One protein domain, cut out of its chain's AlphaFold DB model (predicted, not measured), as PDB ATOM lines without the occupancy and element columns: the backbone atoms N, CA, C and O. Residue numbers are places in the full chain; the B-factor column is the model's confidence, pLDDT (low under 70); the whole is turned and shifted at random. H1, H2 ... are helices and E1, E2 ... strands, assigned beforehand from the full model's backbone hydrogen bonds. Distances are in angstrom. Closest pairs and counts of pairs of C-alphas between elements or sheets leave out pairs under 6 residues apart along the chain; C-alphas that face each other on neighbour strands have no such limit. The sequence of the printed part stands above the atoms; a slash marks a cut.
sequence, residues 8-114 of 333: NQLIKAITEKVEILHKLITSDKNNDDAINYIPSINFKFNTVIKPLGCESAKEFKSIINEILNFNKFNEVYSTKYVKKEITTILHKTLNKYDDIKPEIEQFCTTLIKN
ATOM      1  N   ASN A   8     205.187 144.445 144.825       82.12
ATOM      2  CA  ASN A   8     205.679 145.794 144.549       82.12
ATOM      3  C   ASN A   8     204.551 146.830 144.628       82.12
ATOM      4  O   ASN A   8     204.761 147.941 145.117       82.12
ATOM      5  N   GLN A   9     203.349 146.468 144.176       85.56
ATOM      6  CA  GLN A   9     202.146 147.288 144.304       85.56
ATOM      7  C   GLN A   9     201.761 147.476 145.772       85.56
ATOM      8  O   GLN A   9     201.460 148.599 146.171       85.56
ATOM      9  N   LEU A  10     201.853 146.419 146.586       83.94
ATOM     10  CA  LEU A  10     201.612 146.502 148.025       83.94
ATOM     11  C   LEU A  10     202.617 147.440 148.712       83.94
ATOM     12  O   LEU A  10     202.215 148.338 149.448       83.94
ATOM     13  N   ILE A  11     203.919 147.247 148.467       87.25
ATOM     14  CA  ILE A  11     204.973 148.090 149.050       87.25
ATOM     15  C   ILE A  11     204.736 149.554 148.682       87.25
ATOM     16  O   ILE A  11     204.777 150.419 149.558       87.25
ATOM     17  N   LYS A  12     204.445 149.833 147.408       88.56
ATOM     18  CA  LYS A  12     204.166 151.189 146.934       88.56
ATOM     19  C   LYS A  12     202.941 151.792 147.630       88.56
ATOM     20  O   LYS A  12     203.044 152.893 148.161       88.56
ATOM     21  N   ALA A  13     201.829 151.061 147.685       88.31
ATOM     22  CA  ALA A  13     200.594 151.525 148.313       88.31
ATOM     23  C   ALA A  13     200.776 151.823 149.811       88.31
ATOM     24  O   ALA A  13     200.351 152.872 150.293       88.31
ATOM     25  N   ILE A  14     201.453 150.939 150.552       89.31
ATOM     26  CA  ILE A  14     201.741 151.161 151.977       89.31
ATOM     27  C   ILE A  14     202.669 152.363 152.153       89.31
ATOM     28  O   ILE A  14     202.431 153.183 153.037       89.31
ATOM     29  N   THR A  15     203.706 152.486 151.319       89.62
ATOM     30  CA  THR A  15     204.663 153.600 151.394       89.62
ATOM     31  C   THR A  15     203.948 154.938 151.235       89.62
ATOM     32  O   THR A  15     204.074 155.796 152.104       89.62
ATOM     33  N   GLU A  16     203.121 155.088 150.195       89.31
ATOM     34  CA  GLU A  16     202.344 156.310 149.945       89.31
ATOM     35  C   GLU A  16     201.449 156.672 151.142       89.31
ATOM     36  O   GLU A  16     201.416 157.822 151.586       89.31
ATOM     37  N   LYS A  17     200.764 155.685 151.729       89.62
ATOM     38  CA  LYS A  17     199.887 155.903 152.887       89.62
ATOM     39  C   LYS A  17     200.649 156.272 154.159       89.62
ATOM     40  O   LYS A  17     200.218 157.151 154.907       89.62
ATOM     41  N   VAL A  18     201.794 155.638 154.412       86.81
ATOM     42  CA  VAL A  18     202.640 155.950 155.574       86.81
ATOM     43  C   VAL A  18     203.279 157.330 155.423       86.81
ATOM     44  O   VAL A  18     203.364 158.060 156.407       86.81
ATOM     45  N   GLU A  19     203.650 157.744 154.209       87.94
ATOM     46  CA  GLU A  19     204.100 159.112 153.927       87.94
ATOM     47  C   GLU A  19     203.006 160.154 154.198       87.94
ATOM     48  O   GLU A  19     203.286 161.196 154.797       87.94
ATOM     49  N   ILE A  20     201.761 159.882 153.788       87.62
ATOM     50  CA  ILE A  20     200.606 160.743 154.089       87.62
ATOM     51  C   ILE A  20     200.419 160.853 155.603       87.62
ATOM     52  O   ILE A  20     200.362 161.963 156.134       87.62
ATOM     53  N   LEU A  21     200.394 159.723 156.312       86.12
ATOM     54  CA  LEU A  21     200.251 159.701 157.766       86.12
ATOM     55  C   LEU A  21     201.392 160.450 158.470       86.12
ATOM     56  O   LEU A  21     201.147 161.212 159.402       86.12
ATOM     57  N   HIS A  22     202.632 160.275 158.012       85.44
ATOM     58  CA  HIS A  22     203.789 160.980 158.555       85.44
ATOM     59  C   HIS A  22     203.638 162.499 158.397       85.44
ATOM     60  O   HIS A  22     203.842 163.240 159.358       85.44
ATOM     61  N   LYS A  23     203.208 162.971 157.217       84.44
ATOM     62  CA  LYS A  23     202.915 164.393 156.983       84.44
ATOM     63  C   LYS A  23     201.843 164.898 157.944       84.44
ATOM     64  O   LYS A  23     202.106 165.883 158.631       84.44
ATOM     65  N   LEU A  24     200.714 164.193 158.054       81.81
ATOM     66  CA  LEU A  24     199.611 164.557 158.950       81.81
ATOM     67  C   LEU A  24     200.080 164.704 160.406       81.81
ATOM     68  O   LEU A  24     199.832 165.737 161.027       81.81
ATOM     69  N   ILE A  25     200.852 163.736 160.913       79.25
ATOM     70  CA  ILE A  25     201.409 163.760 162.277       79.25
ATOM     71  C   ILE A  25     202.367 164.943 162.479       79.25
ATOM     72  O   ILE A  25     202.376 165.555 163.546       79.25
ATOM     73  N   THR A  26     203.178 165.291 161.475       76.69
ATOM     74  CA  THR A  26     204.106 166.434 161.572       76.69
ATOM     75  C   THR A  26     203.417 167.798 161.453       76.69
ATOM     76  O   THR A  26     203.908 168.778 162.022       76.69
ATOM     77  N   SER A  27     202.287 167.878 160.740       72.94
ATOM     78  CA  SER A  27     201.490 169.100 160.585       72.94
ATOM     79  C   SER A  27     200.517 169.351 161.739       72.94
ATOM     80  O   SER A  27     200.216 170.511 162.024       72.94
ATOM     81  N   ASP A  28     200.066 168.300 162.434       63.41
ATOM     82  CA  ASP A  28     199.178 168.367 163.603       63.41
ATOM     83  C   ASP A  28     199.926 168.928 164.829       63.41
ATOM     84  O   ASP A  28     200.331 168.220 165.757       63.41
ATOM     85  N   LYS A  29     200.157 170.247 164.852       52.62
ATOM     86  CA  LYS A  29     200.754 170.897 166.028       52.62
ATOM     87  C   LYS A  29     199.754 171.102 167.168       52.62
ATOM     88  O   LYS A  29     200.185 170.951 168.310       52.62
ATOM     89  N   ASN A  30     198.468 171.338 166.885       50.22
ATOM     90  CA  ASN A  30     197.456 171.742 167.873       50.22
ATOM     91  C   ASN A  30     196.045 171.232 167.506       50.22
ATOM     92  O   ASN A  30     195.258 171.994 166.954       50.22
ATOM     93  N   ASN A  31     195.710 169.978 167.802       48.34
ATOM     94  CA  ASN A  31     194.322 169.511 167.723       48.34
ATOM     95  C   ASN A  31     193.890 168.986 169.099       48.34
ATOM     96  O   ASN A  31     194.311 167.907 169.513       48.34
ATOM     97  N   ASP A  32     193.073 169.780 169.799       48.50
ATOM     98  CA  ASP A  32     192.482 169.456 171.110       48.50
ATOM     99  C   ASP A  32     191.325 168.434 171.003       48.50
ATOM    100  O   ASP A  32     190.873 167.898 172.012       48.50
ATOM    101  N   ASP A  33     190.908 168.077 169.783       47.97
ATOM    102  CA  ASP A  33     189.822 167.125 169.494       47.97
ATOM    103  C   ASP A  33     190.318 165.681 169.258       47.97
ATOM    104  O   ASP A  33     189.750 164.905 168.479       47.97
ATOM    105  N   ALA A  34     191.422 165.287 169.895       50.47
ATOM    106  CA  ALA A  34     191.978 163.950 169.726       50.47
ATOM    107  C   ALA A  34     191.200 162.910 170.553       50.47
ATOM    108  O   ALA A  34     191.460 162.705 171.736       50.47
ATOM    109  N   ILE A  35     190.237 162.235 169.922       52.31
ATOM    110  CA  ILE A  35     189.277 161.371 170.635       52.31
ATOM    111  C   ILE A  35     189.649 159.873 170.585       52.31
ATOM    112  O   ILE A  35     189.181 159.111 171.424       52.31
ATOM    113  N   ASN A  36     190.509 159.408 169.663       47.81
ATOM    114  CA  ASN A  36     190.426 157.992 169.253       47.81
ATOM    115  C   ASN A  36     191.686 157.102 169.312       47.81
ATOM    116  O   ASN A  36     191.535 155.905 169.080       47.81
ATOM    117  N   TYR A  37     192.898 157.579 169.637       53.44
ATOM    118  CA  TYR A  37     194.076 156.685 169.747       53.44
ATOM    119  C   TYR A  37     195.079 157.098 170.837       53.44
ATOM    120  O   TYR A  37     195.326 158.282 171.058       53.44
ATOM    121  N   ILE A  38     195.666 156.095 171.504       51.03
ATOM    122  CA  ILE A  38     196.589 156.255 172.641       51.03
ATOM    123  C   ILE A  38     197.930 156.844 172.153       51.03
ATOM    124  O   ILE A  38     198.478 156.328 171.176       51.03
ATOM    125  N   PRO A  39     198.484 157.879 172.816       63.88
ATOM    126  CA  PRO A  39     199.812 158.405 172.501       63.88
ATOM    127  C   PRO A  39     200.888 157.320 172.633       63.88
ATOM    128  O   PRO A  39     200.847 156.503 173.553       63.88
ATOM    129  N   SER A  40     201.879 157.334 171.741       70.62
ATOM    130  CA  SER A  40     203.005 156.393 171.781       70.62
ATOM    131  C   SER A  40     204.304 157.134 172.066       70.62
ATOM    132  O   SER A  40     204.633 158.113 171.400       70.62
ATOM    133  N   ILE A  41     205.057 156.666 173.058       68.62
ATOM    134  CA  ILE A  41     206.364 157.214 173.424       68.62
ATOM    135  C   ILE A  41     207.411 156.147 173.146       68.62
ATOM    136  O   ILE A  41     207.284 155.011 173.605       68.62
ATOM    137  N   ASN A  42     208.470 156.519 172.432       63.62
ATOM    138  CA  ASN A  42     209.589 155.631 172.176       63.62
ATOM    139  C   ASN A  42     210.900 156.253 172.654       63.62
ATOM    140  O   ASN A  42     211.458 157.142 172.017       63.62
ATOM    141  N   PHE A  43     211.418 155.732 173.764       62.16
ATOM    142  CA  PHE A  43     212.662 156.206 174.369       62.16
ATOM    143  C   PHE A  43     213.910 155.862 173.545       62.16
ATOM    144  O   PHE A  43     214.884 156.604 173.590       62.16
ATOM    145  N   LYS A  44     213.889 154.776 172.756       63.69
ATOM    146  CA  LYS A  44     215.019 154.393 171.889       63.69
ATOM    147  C   LYS A  44     215.231 155.408 170.767       63.69
ATOM    148  O   LYS A  44     216.367 155.665 170.382       63.69
ATOM    149  N   PHE A  45     214.139 155.957 170.240       60.94
ATOM    150  CA  PHE A  45     214.170 156.949 169.167       60.94
ATOM    151  C   PHE A  45     213.935 158.378 169.664       60.94
ATOM    152  O   PHE A  45     213.908 159.286 168.851       60.94
ATOM    153  N   ASN A  46     213.766 158.588 170.973       66.06
ATOM    154  CA  ASN A  46     213.436 159.883 171.574       66.06
ATOM    155  C   ASN A  46     212.273 160.617 170.871       66.06
ATOM    156  O   ASN A  46     212.306 161.831 170.676       66.06
ATOM    157  N   THR A  47     211.246 159.872 170.463       67.56
ATOM    158  CA  THR A  47     210.094 160.407 169.727       67.56
ATOM    159  C   THR A  47     208.794 160.159 170.477       67.56
ATOM    160  O   THR A  47     208.606 159.130 171.133       67.56
ATOM    161  N   VAL A  48     207.871 161.110 170.346       70.06
ATOM    162  CA  VAL A  48     206.509 161.028 170.879       70.06
ATOM    163  C   VAL A  48     205.538 161.183 169.717       70.06
ATOM    164  O   VAL A  48     205.567 162.190 169.014       70.06
ATOM    165  N   ILE A  49     204.674 160.192 169.529       70.75
ATOM    166  CA  ILE A  49     203.520 160.275 168.640       70.75
ATOM    167  C   ILE A  49     202.349 160.732 169.503       70.75
ATOM    168  O   ILE A  49     201.913 160.023 170.416       70.75
ATOM    169  N   LYS A  50     201.889 161.957 169.243       67.75
ATOM    170  CA  LYS A  50     200.732 162.552 169.917       67.75
ATOM    171  C   LYS A  50     199.443 161.787 169.570       67.75
ATOM    172  O   LYS A  50     199.416 161.072 168.566       67.75
ATOM    173  N   PRO A  51     198.376 161.940 170.376       61.91
ATOM    174  CA  PRO A  51     197.055 161.439 170.020       61.91
ATOM    175  C   PRO A  51     196.663 161.879 168.602       61.91
ATOM    176  O   PRO A  51     196.857 163.036 168.231       61.91
ATOM    177  N   LEU A  52     196.160 160.940 167.802       65.75
ATOM    178  CA  LEU A  52     195.846 161.185 166.395       65.75
ATOM    179  C   LEU A  52     194.505 161.920 166.260       65.75
ATOM    180  O   LEU A  52     193.505 161.498 166.849       65.75
ATOM    181  N   GLY A  53     194.469 162.959 165.421       63.81
ATOM    182  CA  GLY A  53     193.221 163.534 164.918       63.81
ATOM    183  C   GLY A  53     192.428 162.535 164.061       63.81
ATOM    184  O   GLY A  53     192.929 161.474 163.679       63.81
ATOM    185  N   CYS A  54     191.175 162.868 163.742       69.81
ATOM    186  CA  CYS A  54     190.262 161.981 163.007       69.81
ATOM    187  C   CYS A  54     190.837 161.506 161.657       69.81
ATOM    188  O   CYS A  54     190.726 160.327 161.317       69.81
ATOM    189  N   GLU A  55     191.490 162.395 160.907       74.56
ATOM    190  CA  GLU A  55     192.100 162.072 159.609       74.56
ATOM    191  C   GLU A  55     193.311 161.146 159.759       74.56
ATOM    192  O   GLU A  55     193.365 160.085 159.135       74.56
ATOM    193  N   SER A  56     194.224 161.478 160.671       72.88
ATOM    194  CA  SER A  56     195.398 160.662 160.997       72.88
ATOM    195  C   SER A  56     195.003 159.257 161.483       72.88
ATOM    196  O   SER A  56     195.609 158.258 161.095       72.88
ATOM    197  N   ALA A  57     193.935 159.144 162.280       74.06
ATOM    198  CA  ALA A  57     193.406 157.859 162.737       74.06
ATOM    199  C   ALA A  57     192.778 157.032 161.600       74.06
ATOM    200  O   ALA A  57     192.948 155.807 161.564       74.06
ATOM    201  N   LYS A  58     192.067 157.679 160.665       78.69
ATOM    202  CA  LYS A  58     191.510 157.019 159.472       78.69
ATOM    203  C   LYS A  58     192.615 156.467 158.578       78.69
ATOM    204  O   LYS A  58     192.528 155.304 158.188       78.69
ATOM    205  N   GLU A  59     193.661 157.249 158.316       82.38
ATOM    206  CA  GLU A  59     194.773 156.792 157.475       82.38
ATOM    207  C   GLU A  59     195.538 155.645 158.146       82.38
ATOM    208  O   GLU A  59     195.794 154.620 157.519       82.38
ATOM    209  N   PHE A  60     195.796 155.743 159.455       81.38
ATOM    210  CA  PHE A  60     196.424 154.658 160.213       81.38
ATOM    211  C   PHE A  60     195.614 153.354 160.144       81.38
ATOM    212  O   PHE A  60     196.173 152.287 159.885       81.38
ATOM    213  N   LYS A  61     194.284 153.426 160.301       81.38
ATOM    214  CA  LYS A  61     193.397 152.264 160.130       81.38
ATOM    215  C   LYS A  61     193.430 151.733 158.695       81.38
ATOM    216  O   LYS A  61     193.446 150.517 158.509       81.38
ATOM    217  N   SER A  62     193.465 152.616 157.697       84.12
ATOM    218  CA  SER A  62     193.552 152.222 156.290       84.12
ATOM    219  C   SER A  62     194.830 151.446 155.993       84.12
ATOM    220  O   SER A  62     194.740 150.431 155.315       84.12
ATOM    221  N   ILE A  63     195.984 151.873 156.517       86.44
ATOM    222  CA  ILE A  63     197.268 151.170 156.345       86.44
ATOM    223  C   ILE A  63     197.181 149.747 156.903       86.44
ATOM    224  O   ILE A  63     197.550 148.788 156.231       86.44
ATOM    225  N   ILE A  64     196.663 149.604 158.125       84.88
ATOM    226  CA  ILE A  64     196.537 148.299 158.788       84.88
ATOM    227  C   ILE A  64     195.626 147.372 157.983       84.88
ATOM    228  O   ILE A  64     195.971 146.212 157.771       84.88
ATOM    229  N   ASN A  65     194.487 147.886 157.518       83.62
ATOM    230  CA  ASN A  65     193.554 147.114 156.707       83.62
ATOM    231  C   ASN A  65     194.164 146.717 155.357       83.62
ATOM    232  O   ASN A  65     193.971 145.587 154.939       83.62
ATOM    233  N   GLU A  66     194.918 147.599 154.696       86.38
ATOM    234  CA  GLU A  66     195.601 147.291 153.430       86.38
ATOM    235  C   GLU A  66     196.590 146.127 153.599       86.38
ATOM    236  O   GLU A  66     196.608 145.192 152.801       86.38
ATOM    237  N   ILE A  67     197.370 146.149 154.687       83.38
ATOM    238  CA  ILE A  67     198.329 145.091 155.021       83.38
ATOM    239  C   ILE A  67     197.601 143.780 155.313       83.38
ATOM    240  O   ILE A  67     197.951 142.750 154.745       83.38
ATOM    241  N   LEU A  68     196.595 143.800 156.191       79.88
ATOM    242  CA  LEU A  68     195.893 142.581 156.593       79.88
ATOM    243  C   LEU A  68     195.044 142.006 155.457       79.88
ATOM    244  O   LEU A  68     195.021 140.798 155.293       79.88
ATOM    245  N   ASN A  69     194.416 142.827 154.615       79.69
ATOM    246  CA  ASN A  69     193.595 142.347 153.498       79.69
ATOM    247  C   ASN A  69     194.420 141.784 152.332       79.69
ATOM    248  O   ASN A  69     193.859 141.200 151.403       79.69
ATOM    249  N   PHE A  70     195.747 141.928 152.352       77.94
ATOM    250  CA  PHE A  70     196.595 141.237 151.397       77.94
ATOM    251  C   PHE A  70     196.514 139.727 151.655       77.94
ATOM    252  O   PHE A  70     196.827 139.265 152.751       77.94
ATOM    253  N   ASN A  71     196.127 138.945 150.639       61.84
ATOM    254  CA  ASN A  71     195.811 137.506 150.742       61.84
ATOM    255  C   ASN A  71     196.876 136.633 151.442       61.84
ATOM    256  O   ASN A  71     196.572 135.510 151.825       61.84
ATOM    257  N   LYS A  72     198.123 137.102 151.585       63.59
ATOM    258  CA  LYS A  72     199.180 136.383 152.315       63.59
ATOM    259  C   LYS A  72     199.218 136.680 153.826       63.59
ATOM    260  O   LYS A  72     199.940 135.985 154.531       63.59
ATOM    261  N   PHE A  73     198.517 137.702 154.330       70.00
ATOM    262  CA  PHE A  73     198.753 138.258 155.674       70.00
ATOM    263  C   PHE A  73     197.548 138.238 156.621       70.00
ATOM    264  O   PHE A  73     197.778 138.171 157.830       70.00
ATOM    265  N   ASN A  74     196.306 138.234 156.118       62.38
ATOM    266  CA  ASN A  74     195.080 138.322 156.938       62.38
ATOM    267  C   ASN A  74     194.999 137.255 158.044       62.38
ATOM    268  O   ASN A  74     194.574 137.493 159.177       62.38
ATOM    269  N   GLU A  75     195.452 136.050 157.714       63.22
ATOM    270  CA  GLU A  75     195.397 134.891 158.604       63.22
ATOM    271  C   GLU A  75     196.702 134.641 159.353       63.22
ATOM    272  O   GLU A  75     196.748 133.870 160.309       63.22
ATOM    273  N   VAL A  76     197.762 135.322 158.934       69.81
ATOM    274  CA  VAL A  76     199.125 135.051 159.374       69.81
ATOM    275  C   VAL A  76     199.529 136.049 160.456       69.81
ATOM    276  O   VAL A  76     200.166 135.655 161.425       69.81
ATOM    277  N   TYR A  77     199.087 137.306 160.376       76.62
ATOM    278  CA  TYR A  77     199.476 138.352 161.322       76.62
ATOM    279  C   TYR A  77     198.283 138.944 162.081       76.62
ATOM    280  O   TYR A  77     197.161 139.022 161.587       76.62
ATOM    281  N   SER A  78     198.527 139.390 163.309       75.94
ATOM    282  CA  SER A  78     197.570 140.068 164.167       75.94
ATOM    283  C   SER A  78     197.577 141.569 163.896       75.94
ATOM    284  O   SER A  78     198.615 142.204 163.688       75.94
ATOM    285  N   THR A  79     196.399 142.182 164.008       79.94
ATOM    286  CA  THR A  79     196.226 143.640 163.958       79.94
ATOM    287  C   THR A  79     197.156 144.361 164.927       79.94
ATOM    288  O   THR A  79     197.664 145.441 164.624       79.94
ATOM    289  N   LYS A  80     197.398 143.775 166.105       78.00
ATOM    290  CA  LYS A  80     198.265 144.359 167.126       78.00
ATOM    291  C   LYS A  80     199.739 144.335 166.723       78.00
ATOM    292  O   LYS A  80     200.422 145.336 166.942       78.00
ATOM    293  N   TYR A  81     200.210 143.254 166.100       80.94
ATOM    294  CA  TYR A  81     201.562 143.188 165.549       80.94
ATOM    295  C   TYR A  81     201.768 144.246 164.459       80.94
ATOM    296  O   TYR A  81     202.663 145.081 164.580       80.94
ATOM    297  N   VAL A  82     200.876 144.301 163.464       83.19
ATOM    298  CA  VAL A  82     200.962 145.280 162.366       83.19
ATOM    299  C   VAL A  82     200.927 146.719 162.895       83.19
ATOM    300  O   VAL A  82     201.764 147.536 162.517       83.19
ATOM    301  N   LYS A  83     200.027 147.027 163.842       82.69
ATOM    302  CA  LYS A  83     199.986 148.336 164.520       82.69
ATOM    303  C   LYS A  83     201.326 148.699 165.151       82.69
ATOM    304  O   LYS A  83     201.788 149.829 164.992       82.69
ATOM    305  N   LYS A  84     201.936 147.762 165.880       81.44
ATOM    306  CA  LYS A  84     203.208 147.975 166.578       81.44
ATOM    307  C   LYS A  84     204.351 148.235 165.597       81.44
ATOM    308  O   LYS A  84     205.139 149.150 165.834       81.44
ATOM    309  N   GLU A  85     204.432 147.473 164.512       85.56
ATOM    310  CA  GLU A  85     205.480 147.641 163.500       85.56
ATOM    311  C   GLU A  85     205.347 148.981 162.769       85.56
ATOM    312  O   GLU A  85     206.309 149.745 162.726       85.56
ATOM    313  N   ILE A  86     204.141 149.354 162.326       86.88
ATOM    314  CA  ILE A  86     203.909 150.662 161.689       86.88
ATOM    315  C   ILE A  86     204.205 151.812 162.663       86.88
ATOM    316  O   ILE A  86     204.867 152.780 162.298       86.88
ATOM    317  N   THR A  87     203.803 151.690 163.933       83.62
ATOM    318  CA  THR A  87     204.137 152.684 164.973       83.62
ATOM    319  C   THR A  87     205.652 152.796 165.172       83.62
ATOM    320  O   THR A  87     206.187 153.889 165.348       83.62
ATOM    321  N   THR A  88     206.371 151.673 165.107       83.06
ATOM    322  CA  THR A  88     207.836 151.640 165.212       83.06
ATOM    323  C   THR A  88     208.501 152.311 164.013       83.06
ATOM    324  O   THR A  88     209.442 153.079 164.207       83.06
ATOM    325  N   ILE A  89     207.999 152.068 162.799       86.19
ATOM    326  CA  ILE A  89     208.463 152.730 161.574       86.19
ATOM    327  C   ILE A  89     208.284 154.246 161.696       86.19
ATOM    328  O   ILE A  89     209.247 154.978 161.499       86.19
ATOM    329  N   LEU A  90     207.110 154.715 162.135       84.06
ATOM    330  CA  LEU A  90     206.860 156.143 162.373       84.06
ATOM    331  C   LEU A  90     207.836 156.740 163.395       84.06
ATOM    332  O   LEU A  90     208.388 157.813 163.176       84.06
ATOM    333  N   HIS A  91     208.101 156.048 164.506       79.44
ATOM    334  CA  HIS A  91     209.069 156.525 165.496       79.44
ATOM    335  C   HIS A  91     210.500 156.624 164.950       79.44
ATOM    336  O   HIS A  91     211.236 157.524 165.364       79.44
ATOM    337  N   LYS A  92     210.907 155.714 164.054       79.50
ATOM    338  CA  LYS A  92     212.218 155.757 163.390       79.50
ATOM    339  C   LYS A  92     212.318 156.948 162.440       79.50
ATOM    340  O   LYS A  92     213.295 157.694 162.508       79.50
ATOM    341  N   THR A  93     211.307 157.134 161.596       78.62
ATOM    342  CA  THR A  93     211.313 158.133 160.522       78.62
ATOM    343  C   THR A  93     211.166 159.554 161.069       78.62
ATOM    344  O   THR A  93     211.893 160.447 160.637       78.62
ATOM    345  N   LEU A  94     210.373 159.742 162.133       75.19
ATOM    346  CA  LEU A  94     210.257 161.018 162.853       75.19
ATOM    347  C   LEU A  94     211.566 161.472 163.525       75.19
ATOM    348  O   LEU A  94     211.774 162.670 163.693       75.19
ATOM    349  N   ASN A  95     212.433 160.543 163.945       68.38
ATOM    350  CA  ASN A  95     213.691 160.873 164.627       68.38
ATOM    351  C   ASN A  95     214.817 161.232 163.645       68.38
ATOM    352  O   ASN A  95     215.659 162.075 163.943       68.38
ATOM    353  N   LYS A  96     214.878 160.550 162.496       59.75
ATOM    354  CA  LYS A  96     216.090 160.527 161.667       59.75
ATOM    355  C   LYS A  96     216.030 161.325 160.363       59.75
ATOM    356  O   LYS A  96     217.066 161.449 159.726       59.75
ATOM    357  N   TYR A  97     214.874 161.870 159.965       59.31
ATOM    358  CA  TYR A  97     214.653 162.310 158.573       59.31
ATOM    359  C   TYR A  97     214.993 161.198 157.558       59.31
ATOM    360  O   TYR A  97     215.415 161.476 156.436       59.31
ATOM    361  N   ASP A  98     214.842 159.935 157.967       61.59
ATOM    362  CA  ASP A  98     215.102 158.787 157.103       61.59
ATOM    363  C   ASP A  98     213.959 158.629 156.094       61.59
ATOM    364  O   ASP A  98     212.788 158.870 156.411       61.59
ATOM    365  N   ASP A  99     214.311 158.198 154.881       75.00
ATOM    366  CA  ASP A  99     213.346 157.786 153.866       75.00
ATOM    367  C   ASP A  99     212.457 156.666 154.445       75.00
ATOM    368  O   ASP A  99     212.945 155.671 154.985       75.00
ATOM    369  N   ILE A 100     211.137 156.851 154.370       84.38
ATOM    370  CA  ILE A 100     210.135 155.895 154.867       84.38
ATOM    371  C   ILE A 100     210.199 154.597 154.056       84.38
ATOM    372  O   ILE A 100     209.955 153.509 154.587       84.38
ATOM    373  N   LYS A 101     210.546 154.701 152.771       86.19
ATOM    374  CA  LYS A 101     210.456 153.607 151.812       86.19
ATOM    375  C   LYS A 101     211.325 152.388 152.181       86.19
ATOM    376  O   LYS A 101     210.760 151.295 152.226       86.19
ATOM    377  N   PRO A 102     212.626 152.511 152.524       86.75
ATOM    378  CA  PRO A 102     213.443 151.375 152.969       86.75
ATOM    379  C   PRO A 102     212.881 150.612 154.178       86.75
ATOM    380  O   PRO A 102     212.960 149.385 154.233       86.75
ATOM    381  N   GLU A 103     212.297 151.319 155.149       87.69
ATOM    382  CA  GLU A 103     211.724 150.703 156.352       87.69
ATOM    383  C   GLU A 103     210.443 149.915 156.019       87.69
ATOM    384  O   GLU A 103     210.242 148.811 156.533       87.69
ATOM    385  N   ILE A 104     209.609 150.436 155.110       88.38
ATOM    386  CA  ILE A 104     208.420 149.733 154.601       88.38
ATOM    387  C   ILE A 104     208.805 148.529 153.746       88.38
ATOM    388  O   ILE A 104     208.244 147.449 153.932       88.38
ATOM    389  N   GLU A 105     209.783 148.671 152.851       87.25
ATOM    390  CA  GLU A 105     210.308 147.562 152.051       87.25
ATOM    391  C   GLU A 105     210.824 146.431 152.944       87.25
ATOM    392  O   GLU A 105     210.478 145.266 152.729       87.25
ATOM    393  N   GLN A 106     211.595 146.756 153.987       86.19
ATOM    394  CA  GLN A 106     212.090 145.770 154.944       86.19
ATOM    395  C   GLN A 106     210.949 145.098 155.717       86.19
ATOM    396  O   GLN A 106     210.948 143.872 155.861       86.19
ATOM    397  N   PHE A 107     209.977 145.872 156.201       86.94
ATOM    398  CA  PHE A 107     208.818 145.350 156.919       86.94
ATOM    399  C   PHE A 107     207.993 144.398 156.044       86.94
ATOM    400  O   PHE A 107     207.813 143.238 156.416       86.94
ATOM    401  N   CYS A 108     207.583 144.823 154.848       82.75
ATOM    402  CA  CYS A 108     206.838 143.989 153.905       82.75
ATOM    403  C   CYS A 108     207.630 142.742 153.500       82.75
ATOM    404  O   CYS A 108     207.088 141.642 153.499       82.75
ATOM    405  N   THR A 109     208.932 142.873 153.236       79.56
ATOM    406  CA  THR A 109     209.794 141.721 152.931       79.56
ATOM    407  C   THR A 109     209.844 140.731 154.096       79.56
ATOM    408  O   THR A 109     209.841 139.521 153.873       79.56
ATOM    409  N   THR A 110     209.863 141.222 155.338       78.38
ATOM    410  CA  THR A 110     209.821 140.381 156.543       78.38
ATOM    411  C   THR A 110     208.476 139.670 156.666       78.38
ATOM    412  O   THR A 110     208.459 138.469 156.922       78.38
ATOM    413  N   LEU A 111     207.367 140.368 156.394       77.69
ATOM    414  CA  LEU A 111     206.038 139.753 156.360       77.69
ATOM    415  C   LEU A 111     205.950 138.622 155.319       77.69
ATOM    416  O   LEU A 111     205.340 137.586 155.581       77.69
ATOM    417  N   ILE A 112     206.576 138.810 154.150       72.25
ATOM    418  CA  ILE A 112     206.583 137.853 153.029       72.25
ATOM    419  C   ILE A 112     207.487 136.645 153.305       72.25
ATOM    420  O   ILE A 112     207.156 135.531 152.906       72.25
ATOM    421  N   LYS A 113     208.635 136.838 153.969       67.31
ATOM    422  CA  LYS A 113     209.671 135.802 154.147       67.31
ATOM    423  C   LYS A 113     209.410 134.801 155.286       67.31
ATOM    424  O   LYS A 113     210.319 134.051 155.627       67.31
ATOM    425  N   ASN A 114     208.176 134.719 155.786       59.59
ATOM    426  CA  ASN A 114     207.709 133.841 156.866       59.59
ATOM    427  C   ASN A 114     208.351 134.114 158.232       59.59
ATOM    428  O   ASN A 114     209.455 133.662 158.534       59.59
TER     429      ASN A 114
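What this domain is: This is residues 8 to 114 of the 333 residues of an uncharacterized protein of Methanococcoides burtonii (strain DSM 6242 / NBRC 107633 / OCM 468 / ACE-M) (UniProt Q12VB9). A small hairpin of two short strands, E1 and E2, packs on H3 at the side of a body of four helices. In that body H1 and H2 lie side by side and run opposite ways, H3 crosses this pair steeply, and H4 folds back from H3 and packs on H1. The printed part has 107 residues, with named elements in the order H1, E1, E2, H2, H3, H4; the sheet, E1 - E2, is antiparallel and the class is mostly helix. The whole is compact, with a radius of gyration of the C-alphas of 13.5 A, and spans 39 by 27 by 23 A.

How they stand to each other: E1, residues 40 to 42, and E2, residues 47 to 49, form a hairpin, antiparallel at 170 degrees. N 49 and O 40, 2.8 A, and N 42 and O 47, 2.9 A, are within hydrogen-bond range. The C-alpha of Thr 47 is 5.8 A from that of His 91 in H3, residues 79 to 96, the closest pair between E2 and H3. H3 touches H4, residues 100 to 112, with residues 85 to 93 alone; the closest C-alphas, of Thr 93 and Ile 100, are 6.2 A apart. H3 and H4 are a helical hairpin at a shallow tilt of 27 degrees, opposite ways. H4 touches H1, residues 8 to 27, at a steep tilt of 45 degrees, opposite ways, closest at the C-alphas of Thr 15 and Lys 101, 5.8 A. H1 touches H2, residues 54 to 69, at a shallow tilt of 18 degrees, opposite ways, closest at the C-alphas of Leu 21 and Ser 56, 5.9 A. H3 touches H2 with residues 79 to 83 alone, at a steep tilt of 58 degrees; the C-alphas of Ile 64 and Val 82 are closest, 6.4 A. H1 and H3 are close but not clearly touching, with the C-alphas of His 22 and Leu 90 closest, 6.9 A. H2 and H4 are apart. Every O i to N i+4 pair is within hydrogen-bond range in H1, H2 and H4, and 13 of 14 are in H3.

Where its parts are: E1 is 6.6 A long and E2 6.7 A. H1 is 28.6 A long and begins at C-alpha 8, (205.679, 145.794, 144.549). H3 is 26.2 A long, H2 22.1 A and H4 18.5 A; H4 ends at C-alpha 112, (206.583, 137.853, 153.029).

The domain as a whole: The two C-alphas farthest apart, those of Asp 32 and Lys 113, are 41.4 A apart. The printed part has no cut. The link from H1 to E1, residues 28 to 39, is long. The mean pLDDT of the printed part is 74.8, and 35 residues are under 70, among them residues 28 to 39 and 41 to 47.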